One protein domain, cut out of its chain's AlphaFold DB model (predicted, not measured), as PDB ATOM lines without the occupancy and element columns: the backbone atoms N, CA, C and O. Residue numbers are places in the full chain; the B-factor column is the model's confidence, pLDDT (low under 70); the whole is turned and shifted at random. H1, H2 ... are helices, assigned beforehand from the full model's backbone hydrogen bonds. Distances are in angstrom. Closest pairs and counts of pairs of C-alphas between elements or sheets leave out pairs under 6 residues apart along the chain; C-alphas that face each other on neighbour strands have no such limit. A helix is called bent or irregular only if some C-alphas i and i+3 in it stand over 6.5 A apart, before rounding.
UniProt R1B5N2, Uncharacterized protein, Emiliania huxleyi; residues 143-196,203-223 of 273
ATOM      1  N   ILE A 143      -2.388  13.467  10.336       85.19
ATOM      2  CA  ILE A 143      -2.419  14.920  10.553       85.19
ATOM      3  C   ILE A 143      -1.028  15.473  10.903       85.19
ATOM      4  O   ILE A 143      -0.634  16.506  10.371       85.19
ATOM      5  N   GLN A 144      -0.269  14.831  11.795       85.81
ATOM      6  CA  GLN A 144       1.081  15.280  12.158       85.81
ATOM      7  C   GLN A 144       2.086  15.130  11.013       85.81
ATOM      8  O   GLN A 144       2.936  16.010  10.842       85.81
ATOM      9  N   GLU A 145       2.004  14.052  10.233       87.69
ATOM     10  CA  GLU A 145       2.854  13.853   9.055       87.69
ATOM     11  C   GLU A 145       2.582  14.929   8.008       87.69
ATOM     12  O   GLU A 145       3.500  15.649   7.604       87.69
ATOM     13  N   ALA A 146       1.311  15.126   7.659       90.00
ATOM     14  CA  ALA A 146       0.906  16.143   6.704       90.00
ATOM     15  C   ALA A 146       1.218  17.565   7.203       90.00
ATOM     16  O   ALA A 146       1.724  18.399   6.454       90.00
ATOM     17  N   ALA A 147       1.042  17.837   8.500       90.94
ATOM     18  CA  ALA A 147       1.456  19.094   9.122       90.94
ATOM     19  C   ALA A 147       2.976  19.309   9.042       90.94
ATOM     20  O   ALA A 147       3.444  20.425   8.819       90.94
ATOM     21  N   THR A 148       3.771  18.252   9.209       91.19
ATOM     22  CA  THR A 148       5.232  18.322   9.074       91.19
ATOM     23  C   THR A 148       5.632  18.612   7.633       91.19
ATOM     24  O   THR A 148       6.475  19.486   7.408       91.19
ATOM     25  N   LYS A 149       4.988  17.955   6.663       93.00
ATOM     26  CA  LYS A 149       5.183  18.231   5.236       93.00
ATOM     27  C   LYS A 149       4.817  19.677   4.903       93.00
ATOM     28  O   LYS A 149       5.607  20.365   4.266       93.00
ATOM     29  N   LEU A 150       3.702  20.184   5.432       92.12
ATOM     30  CA  LEU A 150       3.286  21.572   5.238       92.12
ATOM     31  C   LEU A 150       4.316  22.572   5.772       92.12
ATOM     32  O   LEU A 150       4.671  23.515   5.070       92.12
ATOM     33  N   ARG A 151       4.846  22.365   6.984       93.69
ATOM     34  CA  ARG A 151       5.916  23.222   7.531       93.69
ATOM     35  C   ARG A 151       7.172  23.187   6.667       93.69
ATOM     36  O   ARG A 151       7.813  24.221   6.493       93.69
ATOM     37  N   ALA A 152       7.542  22.007   6.164       93.31
ATOM     38  CA  ALA A 152       8.702  21.841   5.296       93.31
ATOM     39  C   ALA A 152       8.511  22.583   3.964       93.31
ATOM     40  O   ALA A 152       9.395  23.343   3.572       93.31
ATOM     41  N   SER A 153       7.343  22.449   3.328       91.75
ATOM     42  CA  SER A 153       7.000  23.187   2.110       91.75
ATOM     43  C   SER A 153       6.941  24.696   2.360       91.75
ATOM     44  O   SER A 153       7.553  25.461   1.619       91.75
ATOM     45  N   ALA A 154       6.308  25.148   3.446       90.25
ATOM     46  CA  ALA A 154       6.232  26.565   3.813       90.25
ATOM     47  C   ALA A 154       7.618  27.186   4.073       90.25
ATOM     48  O   ALA A 154       7.869  28.330   3.699       90.25
ATOM     49  N   ALA A 155       8.556  26.416   4.636       92.38
ATOM     50  CA  ALA A 155       9.927  26.866   4.863       92.38
ATOM     51  C   ALA A 155      10.699  27.188   3.572       92.38
ATOM     52  O   ALA A 155      11.679  27.929   3.634       92.38
ATOM     53  N   THR A 156      10.269  26.671   2.416       90.38
ATOM     54  CA  THR A 156      10.887  26.995   1.117       90.38
ATOM     55  C   THR A 156      10.575  28.415   0.636       90.38
ATOM     56  O   THR A 156      11.309  28.940  -0.200       90.38
ATOM     57  N   PHE A 157       9.532  29.048   1.184       86.62
ATOM     58  CA  PHE A 157       9.146  30.432   0.885       86.62
ATOM     59  C   PHE A 157       9.809  31.439   1.823       86.62
ATOM     60  O   PHE A 157      10.087  32.567   1.430       86.62
ATOM     61  N   GLY A 158      10.108  31.020   3.051       88.81
ATOM     62  CA  GLY A 158      10.771  31.864   4.029       88.81
ATOM     63  C   GLY A 158      10.426  31.496   5.471       88.81
ATOM     64  O   GLY A 158       9.548  30.668   5.736       88.81
ATOM     65  N   PRO A 159      11.133  32.102   6.440       90.19
ATOM     66  CA  PRO A 159      10.870  31.877   7.857       90.19
ATOM     67  C   PRO A 159       9.495  32.407   8.289       90.19
ATOM     68  O   PRO A 159       8.871  31.799   9.155       90.19
ATOM     69  N   GLU A 160       9.005  33.488   7.674       87.06
ATOM     70  CA  GLU A 160       7.692  34.072   7.987       87.06
ATOM     71  C   GLU A 160       6.552  33.115   7.612       87.06
ATOM     72  O   GLU A 160       5.651  32.874   8.413       87.06
ATOM     73  N   GLN A 161       6.636  32.482   6.440       88.25
ATOM     74  CA  GLN A 161       5.655  31.512   5.951       88.25
ATOM     75  C   GLN A 161       5.676  30.227   6.776       88.25
ATOM     76  O   GLN A 161       4.622  29.689   7.118       88.25
ATOM     77  N   LYS A 162       6.870  29.749   7.151       90.19
ATOM     78  CA  LYS A 162       7.012  28.619   8.076       90.19
ATOM     79  C   LYS A 162       6.329  28.905   9.413       90.19
ATOM     80  O   LYS A 162       5.620  28.043   9.928       90.19
ATOM     81  N   GLU A 163       6.542  30.093   9.973       89.56
ATOM     82  CA  GLU A 163       5.967  30.451  11.268       89.56
ATOM     83  C   GLU A 163       4.451  30.623  11.195       89.56
ATOM     84  O   GLU A 163       3.724  30.137  12.060       89.56
ATOM     85  N   ALA A 164       3.949  31.210  10.117       87.88
ATOM     86  CA  ALA A 164       2.518  31.280   9.902       87.88
ATOM     87  C   ALA A 164       1.875  29.890   9.758       87.88
ATOM     88  O   ALA A 164       0.841  29.628  10.376       87.88
ATOM     89  N   ALA A 165       2.519  28.968   9.032       89.94
ATOM     90  CA  ALA A 165       2.080  27.576   8.959       89.94
ATOM     91  C   ALA A 165       2.089  26.903  10.345       89.94
ATOM     92  O   ALA A 165       1.149  26.183  10.677       89.94
ATOM     93  N   ASN A 166       3.096  27.168  11.188       90.62
ATOM     94  CA  ASN A 166       3.138  26.666  12.568       90.62
ATOM     95  C   ASN A 166       1.952  27.160  13.397       90.62
ATOM     96  O   ASN A 166       1.289  26.356  14.054       90.62
ATOM     97  N   VAL A 167       1.687  28.469  13.367       89.31
ATOM     98  CA  VAL A 167       0.571  29.088  14.090       89.31
ATOM     99  C   VAL A 167      -0.754  28.499  13.622       89.31
ATOM    100  O   VAL A 167      -1.597  28.150  14.448       89.31
ATOM    101  N   TRP A 168      -0.928  28.331  12.314       86.75
ATOM    102  CA  TRP A 168      -2.145  27.760  11.756       86.75
ATOM    103  C   TRP A 168      -2.334  26.283  12.144       86.75
ATOM    104  O   TRP A 168      -3.382  25.926  12.680       86.75
ATOM    105  N   ILE A 169      -1.302  25.439  12.010       88.50
ATOM    106  CA  ILE A 169      -1.339  24.039  12.476       88.50
ATOM    107  C   ILE A 169      -1.655  23.975  13.979       88.50
ATOM    108  O   ILE A 169      -2.399  23.102  14.428       88.50
ATOM    109  N   LYS A 170      -1.116  24.902  14.779       86.50
ATOM    110  CA  LYS A 170      -1.410  24.978  16.213       86.50
ATOM    111  C   LYS A 170      -2.892  25.270  16.469       86.50
ATOM    112  O   LYS A 170      -3.501  24.540  17.241       86.50
ATOM    113  N   LYS A 171      -3.483  26.264  15.793       83.19
ATOM    114  CA  LYS A 171      -4.929  26.562  15.882       83.19
ATOM    115  C   LYS A 171      -5.795  25.379  15.434       83.19
ATOM    116  O   LYS A 171      -6.841  25.109  16.019       83.19
ATOM    117  N   LEU A 172      -5.366  24.679  14.384       83.12
ATOM    118  CA  LEU A 172      -6.054  23.500  13.868       83.12
ATOM    119  C   LEU A 172      -6.055  22.366  14.900       83.12
ATOM    120  O   LEU A 172      -7.103  21.820  15.231       83.12
ATOM    121  N   THR A 173      -4.886  22.046  15.450       79.00
ATOM    122  CA  THR A 173      -4.726  20.971  16.442       79.00
ATOM    123  C   THR A 173      -5.318  21.307  17.813       79.00
ATOM    124  O   THR A 173      -5.685  20.393  18.547       79.00
ATOM    125  N   SER A 174      -5.463  22.590  18.167       75.06
ATOM    126  CA  SER A 174      -6.179  23.018  19.378       75.06
ATOM    127  C   SER A 174      -7.705  23.022  19.216       75.06
ATOM    128  O   SER A 174      -8.427  23.142  20.208       75.06
ATOM    129  N   GLY A 175      -8.211  22.865  17.987       74.12
ATOM    130  CA  GLY A 175      -9.636  22.968  17.669       74.12
ATOM    131  C   GLY A 175     -10.167  24.406  17.654       74.12
ATOM    132  O   GLY A 175     -11.380  24.598  17.629       74.12
ATOM    133  N   GLU A 176      -9.286  25.413  17.674       74.69
ATOM    134  CA  GLU A 176      -9.655  26.827  17.514       74.69
ATOM    135  C   GLU A 176     -10.012  27.162  16.061       74.69
ATOM    136  O   GLU A 176     -10.854  28.025  15.811       74.69
ATOM    137  N   ALA A 177      -9.402  26.471  15.094       71.50
ATOM    138  CA  ALA A 177      -9.760  26.598  13.687       71.50
ATOM    139  C   ALA A 177     -10.918  25.646  13.349       71.50
ATOM    140  O   ALA A 177     -10.746  24.433  13.212       71.50
ATOM    141  N   ALA A 178     -12.118  26.210  13.216       54.12
ATOM    142  CA  ALA A 178     -13.298  25.472  12.803       54.12
ATOM    143  C   ALA A 178     -13.267  25.254  11.281       54.12
ATOM    144  O   ALA A 178     -13.620  26.146  10.516       54.12
ATOM    145  N   SER A 179     -12.903  24.039  10.861       59.12
ATOM    146  CA  SER A 179     -12.972  23.513   9.485       59.12
ATOM    147  C   SER A 179     -11.888  23.965   8.493       59.12
ATOM    148  O   SER A 179     -11.343  25.065   8.560       59.12
ATOM    149  N   GLY A 180     -11.631  23.095   7.508       58.38
ATOM    150  CA  GLY A 180     -10.704  23.311   6.391       58.38
ATOM    151  C   GLY A 180     -11.016  24.518   5.501       58.38
ATOM    152  O   GLY A 180     -10.187  24.905   4.689       58.38
ATOM    153  N   ALA A 181     -12.174  25.168   5.663       60.56
ATOM    154  CA  ALA A 181     -12.507  26.378   4.914       60.56
ATOM    155  C   ALA A 181     -11.574  27.557   5.255       60.56
ATOM    156  O   ALA A 181     -11.199  28.308   4.357       60.56
ATOM    157  N   GLY A 182     -11.124  27.669   6.513       64.75
ATOM    158  CA  GLY A 182     -10.152  28.696   6.907       64.75
ATOM    159  C   GLY A 182      -8.770  28.489   6.281       64.75
ATOM    160  O   GLY A 182      -8.025  29.448   6.104       64.75
ATOM    161  N   LEU A 183      -8.441  27.256   5.873       66.00
ATOM    162  CA  LEU A 183      -7.156  26.939   5.253       66.00
ATOM    163  C   LEU A 183      -6.971  27.646   3.910       66.00
ATOM    164  O   LEU A 183      -5.885  28.138   3.642       66.00
ATOM    165  N   LEU A 184      -8.019  27.724   3.085       65.75
ATOM    166  CA  LEU A 184      -7.974  28.401   1.783       65.75
ATOM    167  C   LEU A 184      -7.820  29.924   1.931       65.75
ATOM    168  O   LEU A 184      -7.083  30.552   1.171       65.75
ATOM    169  N   GLU A 185      -8.464  30.525   2.931       71.31
ATOM    170  CA  GLU A 185      -8.333  31.962   3.221       71.31
ATOM    171  C   GLU A 185      -6.943  32.308   3.782       71.31
ATOM    172  O   GLU A 185      -6.317  33.289   3.358       71.31
ATOM    173  N   GLU A 186      -6.404  31.468   4.673       71.06
ATOM    174  CA  GLU A 186      -5.021  31.596   5.141       71.06
ATOM    175  C   GLU A 186      -4.021  31.247   4.023       71.06
ATOM    176  O   GLU A 186      -2.977  31.885   3.943       71.06
ATOM    177  N   GLN A 187      -4.346  30.357   3.075       71.19
ATOM    178  CA  GLN A 187      -3.481  30.033   1.933       71.19
ATOM    179  C   GLN A 187      -3.253  31.246   1.026       71.19
ATOM    180  O   GLN A 187      -2.115  31.528   0.652       71.19
ATOM    181  N   ILE A 188      -4.311  31.997   0.708       72.06
ATOM    182  CA  ILE A 188      -4.205  33.222  -0.102       72.06
ATOM    183  C   ILE A 188      -3.346  34.269   0.618       72.06
ATOM    184  O   ILE A 188      -2.528  34.945  -0.004       72.06
ATOM    185  N   THR A 189      -3.508  34.383   1.937       71.75
ATOM    186  CA  THR A 189      -2.800  35.379   2.750       71.75
ATOM    187  C   THR A 189      -1.324  35.025   2.945       71.75
ATOM    188  O   THR A 189      -0.466  35.902   2.884       71.75
ATOM    189  N   LEU A 190      -1.015  33.746   3.170       68.00
ATOM    190  CA  LEU A 190       0.331  33.272   3.499       68.00
ATOM    191  C   LEU A 190       1.172  32.940   2.268       68.00
ATOM    192  O   LEU A 190       2.399  33.002   2.331       68.00
ATOM    193  N   PHE A 191       0.519  32.609   1.153       72.44
ATOM    194  CA  PHE A 191       1.175  32.079  -0.039       72.44
ATOM    195  C   PHE A 191       0.682  32.738  -1.329       72.44
ATOM    196  O   PHE A 191       0.750  32.139  -2.398       72.44
ATOM    197  N   GLY A 192       0.229  33.995  -1.264       70.69
ATOM    198  CA  GLY A 192      -0.197  34.763  -2.441       70.69
ATOM    199  C   GLY A 192       0.867  34.873  -3.547       70.69
ATOM    200  O   GLY A 192       0.522  35.034  -4.716       70.69
ATOM    201  N   GLU A 193       2.152  34.694  -3.217       70.06
ATOM    202  CA  GLU A 193       3.250  34.616  -4.196       70.06
ATOM    203  C   GLU A 193       3.142  33.403  -5.136       70.06
ATOM    204  O   GLU A 193       3.706  33.407  -6.233       70.06
ATOM    205  N   CYS A 194       2.371  32.381  -4.758       72.12
ATOM    206  CA  CYS A 194       2.240  31.167  -5.546       72.12
ATOM    207  C   CYS A 194       1.387  31.273  -6.800       72.12
ATOM    208  O   CYS A 194       1.531  30.451  -7.702       72.12
ATOM    209  N   VAL A 195       0.560  32.309  -6.910       64.62
ATOM    210  CA  VAL A 195      -0.323  32.514  -8.065       64.62
ATOM    211  C   VAL A 195       0.459  32.933  -9.324       64.62
ATOM    212  O   VAL A 195      -0.087  32.912 -10.422       64.62
ATOM    213  N   LEU A 196       1.746  33.291  -9.204       64.88
ATOM    214  CA  LEU A 196       2.499  33.955 -10.279       64.88
ATOM    215  C   LEU A 196       3.652  33.132 -10.893       64.88
ATOM    216  O   LEU A 196       4.367  33.649 -11.750       64.88
ATOM    217  N   SER A 203       6.838  23.677  -8.851       82.19
ATOM    218  CA  SER A 203       7.160  24.904  -8.159       82.19
ATOM    219  C   SER A 203       7.002  24.633  -6.667       82.19
ATOM    220  O   SER A 203       6.254  23.739  -6.258       82.19
ATOM    221  N   ASN A 204       7.670  25.419  -5.825       85.12
ATOM    222  CA  ASN A 204       7.458  25.356  -4.373       85.12
ATOM    223  C   ASN A 204       5.957  25.426  -4.017       85.12
ATOM    224  O   ASN A 204       5.522  24.892  -3.002       85.12
ATOM    225  N   CYS A 205       5.160  26.038  -4.893       84.56
ATOM    226  CA  CYS A 205       3.712  26.151  -4.805       84.56
ATOM    227  C   CYS A 205       2.981  24.836  -4.994       84.56
ATOM    228  O   CYS A 205       2.071  24.552  -4.225       84.56
ATOM    229  N   GLN A 206       3.410  24.010  -5.945       86.94
ATOM    230  CA  GLN A 206       2.843  22.679  -6.122       86.94
ATOM    231  C   GLN A 206       3.132  21.796  -4.900       86.94
ATOM    232  O   GLN A 206       2.233  21.125  -4.407       86.94
ATOM    233  N   LEU A 207       4.357  21.851  -4.356       88.56
ATOM    234  CA  LEU A 207       4.730  21.110  -3.137       88.56
ATOM    235  C   LEU A 207       3.946  21.566  -1.902       88.56
ATOM    236  O   LEU A 207       3.679  20.785  -0.987       88.56
ATOM    237  N   LEU A 208       3.621  22.853  -1.843       87.50
ATOM    238  CA  LEU A 208       2.813  23.418  -0.780       87.50
ATOM    239  C   LEU A 208       1.341  23.022  -0.922       87.50
ATOM    240  O   LEU A 208       0.742  22.601   0.060       87.50
ATOM    241  N   GLU A 209       0.772  23.135  -2.122       87.00
ATOM    242  CA  GLU A 209      -0.604  22.730  -2.416       87.00
ATOM    243  C   GLU A 209      -0.810  21.236  -2.149       87.00
ATOM    244  O   GLU A 209      -1.773  20.861  -1.489       87.00
ATOM    245  N   GLU A 210       0.140  20.389  -2.550       89.75
ATOM    246  CA  GLU A 210       0.138  18.961  -2.229       89.75
ATOM    247  C   GLU A 210       0.136  18.723  -0.711       89.75
ATOM    248  O   GLU A 210      -0.691  17.966  -0.207       89.75
ATOM    249  N   ALA A 211       1.001  19.412   0.042       90.94
ATOM    250  CA  ALA A 211       1.051  19.284   1.499       90.94
ATOM    251  C   ALA A 211      -0.236  19.776   2.191       90.94
ATOM    252  O   ALA A 211      -0.656  19.209   3.200       90.94
ATOM    253  N   LEU A 212      -0.873  20.820   1.653       87.62
ATOM    254  CA  LEU A 212      -2.166  21.323   2.123       87.62
ATOM    255  C   LEU A 212      -3.294  20.327   1.837       87.62
ATOM    256  O   LEU A 212      -4.100  20.058   2.724       87.62
ATOM    257  N   CYS A 213      -3.322  19.750   0.635       85.12
ATOM    258  CA  CYS A 213      -4.269  18.707   0.250       85.12
ATOM    259  C   CYS A 213      -4.119  17.458   1.123       85.12
ATOM    260  O   CYS A 213      -5.122  16.922   1.582       85.12
ATOM    261  N   GLU A 214      -2.891  17.018   1.402       89.00
ATOM    262  CA  GLU A 214      -2.632  15.889   2.303       89.00
ATOM    263  C   GLU A 214      -3.096  16.169   3.728       89.00
ATOM    264  O   GLU A 214      -3.688  15.302   4.365       89.00
ATOM    265  N   LEU A 215      -2.880  17.387   4.225       87.25
ATOM    266  CA  LEU A 215      -3.333  17.753   5.560       87.25
ATOM    267  C   LEU A 215      -4.855  17.844   5.628       87.25
ATOM    268  O   LEU A 215      -5.447  17.353   6.584       87.25
ATOM    269  N   GLN A 216      -5.494  18.414   4.606       85.62
ATOM    270  CA  GLN A 216      -6.949  18.444   4.500       85.62
ATOM    271  C   GLN A 216      -7.530  17.030   4.416       85.62
ATOM    272  O   GLN A 216      -8.469  16.720   5.146       85.62
ATOM    273  N   ALA A 217      -6.934  16.158   3.600       85.31
ATOM    274  CA  ALA A 217      -7.321  14.759   3.497       85.31
ATOM    275  C   ALA A 217      -7.164  14.031   4.838       85.31
ATOM    276  O   ALA A 217      -8.081  13.322   5.234       85.31
ATOM    277  N   ALA A 218      -6.066  14.261   5.565       85.75
ATOM    278  CA  ALA A 218      -5.846  13.686   6.890       85.75
ATOM    279  C   ALA A 218      -6.859  14.188   7.933       85.75
ATOM    280  O   ALA A 218      -7.264  13.437   8.814       85.75
ATOM    281  N   ILE A 219      -7.289  15.451   7.854       82.12
ATOM    282  CA  ILE A 219      -8.343  15.994   8.727       82.12
ATOM    283  C   ILE A 219      -9.706  15.399   8.362       82.12
ATOM    284  O   ILE A 219     -10.483  15.071   9.255       82.12
ATOM    285  N   ASP A 220     -10.021  15.293   7.070       79.75
ATOM    286  CA  ASP A 220     -11.315  14.796   6.600       79.75
ATOM    287  C   ASP A 220     -11.464  13.290   6.822       79.75
ATOM    288  O   ASP A 220     -12.530  12.863   7.264       79.75
ATOM    289  N   SER A 221     -10.403  12.501   6.612       76.12
ATOM    290  CA  SER A 221     -10.385  11.075   6.967       76.12
ATOM    291  C   SER A 221     -10.620  10.875   8.457       76.12
ATOM    292  O   SER A 221     -11.252   9.907   8.849       76.12
ATOM    293  N   CYS A 222     -10.183  11.832   9.278       67.94
ATOM    294  CA  CYS A 222     -10.448  11.812  10.703       67.94
ATOM    295  C   CYS A 222     -11.881  12.223  11.102       67.94
ATOM    296  O   CYS A 222     -12.242  12.114  12.271       67.94
ATOM    297  N   GLN A 223     -12.693  12.746  10.177       65.94
ATOM    298  CA  GLN A 223     -14.069  13.191  10.445       65.94
ATOM    299  C   GLN A 223     -15.132  12.210   9.941       65.94
ATOM    300  O   GLN A 223     -16.276  12.268  10.403       65.94
TER     301      GLN A 223
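This is residues 143 to 196 and 203 to 223 of the 273 residues of an uncharacterized protein of Emiliania huxleyi (UniProt R1B5N2). Four helices run lengthwise as an up-and-down bundle, each against the one before; H4, the longest, packs beside H1, H1 beside H2, and kinked H3 sits more loosely. The 75 printed residues, with H1, H2, H3, H4 in order, are all helix in class, compact with a radius of gyration of the C-alphas of 11.3 A, and span 33 by 19 by 19 A.

Find C-alpha 204 at (7.458, 25.356, -4.373); H4, residues 204 to 221, runs 25.5 A to C-alpha 221 at (-10.385, 11.075, 6.967). H1 is residues 143 to 155, 18.1 A; H2 159 to 174, 22.4 A; H3 181 to 196, 22.7 A, irregular, with C-alphas 190 and 193 8.3 A apart and a kink of 70 degrees near residue 190.

H4 touches H1, opposite ways at a shallow tilt of 17 degrees; look at their closest C-alphas, Ala 146 and Leu 215, 4.7 A. H1 and H2 form a helical hairpin, closest at C-alphas 155 and 162, 4.7 A. H2 and H3, also a hairpin, only just touch, with 3 pairs of C-alphas within 8 A, H2 with residues 161 to 164 alone and H3 with 190 to 191 alone; the closest C-alphas are 161 and 190, 6.1 A. H3 and H4 are close but not clearly touching, the closest C-alphas 194 and 205 at 5.3 A. In H1, H2 and H4 every O i to N i+4 pair is within hydrogen-bond range; in H3, 7 of 12.

Residues 197 to 202 are cut out, a 10.4 A gap between C-alphas 196 and 203. No link printed whole is long. pLDDT is under 70 at 178 to 184, 190, 195 to 196 and 222 to 223.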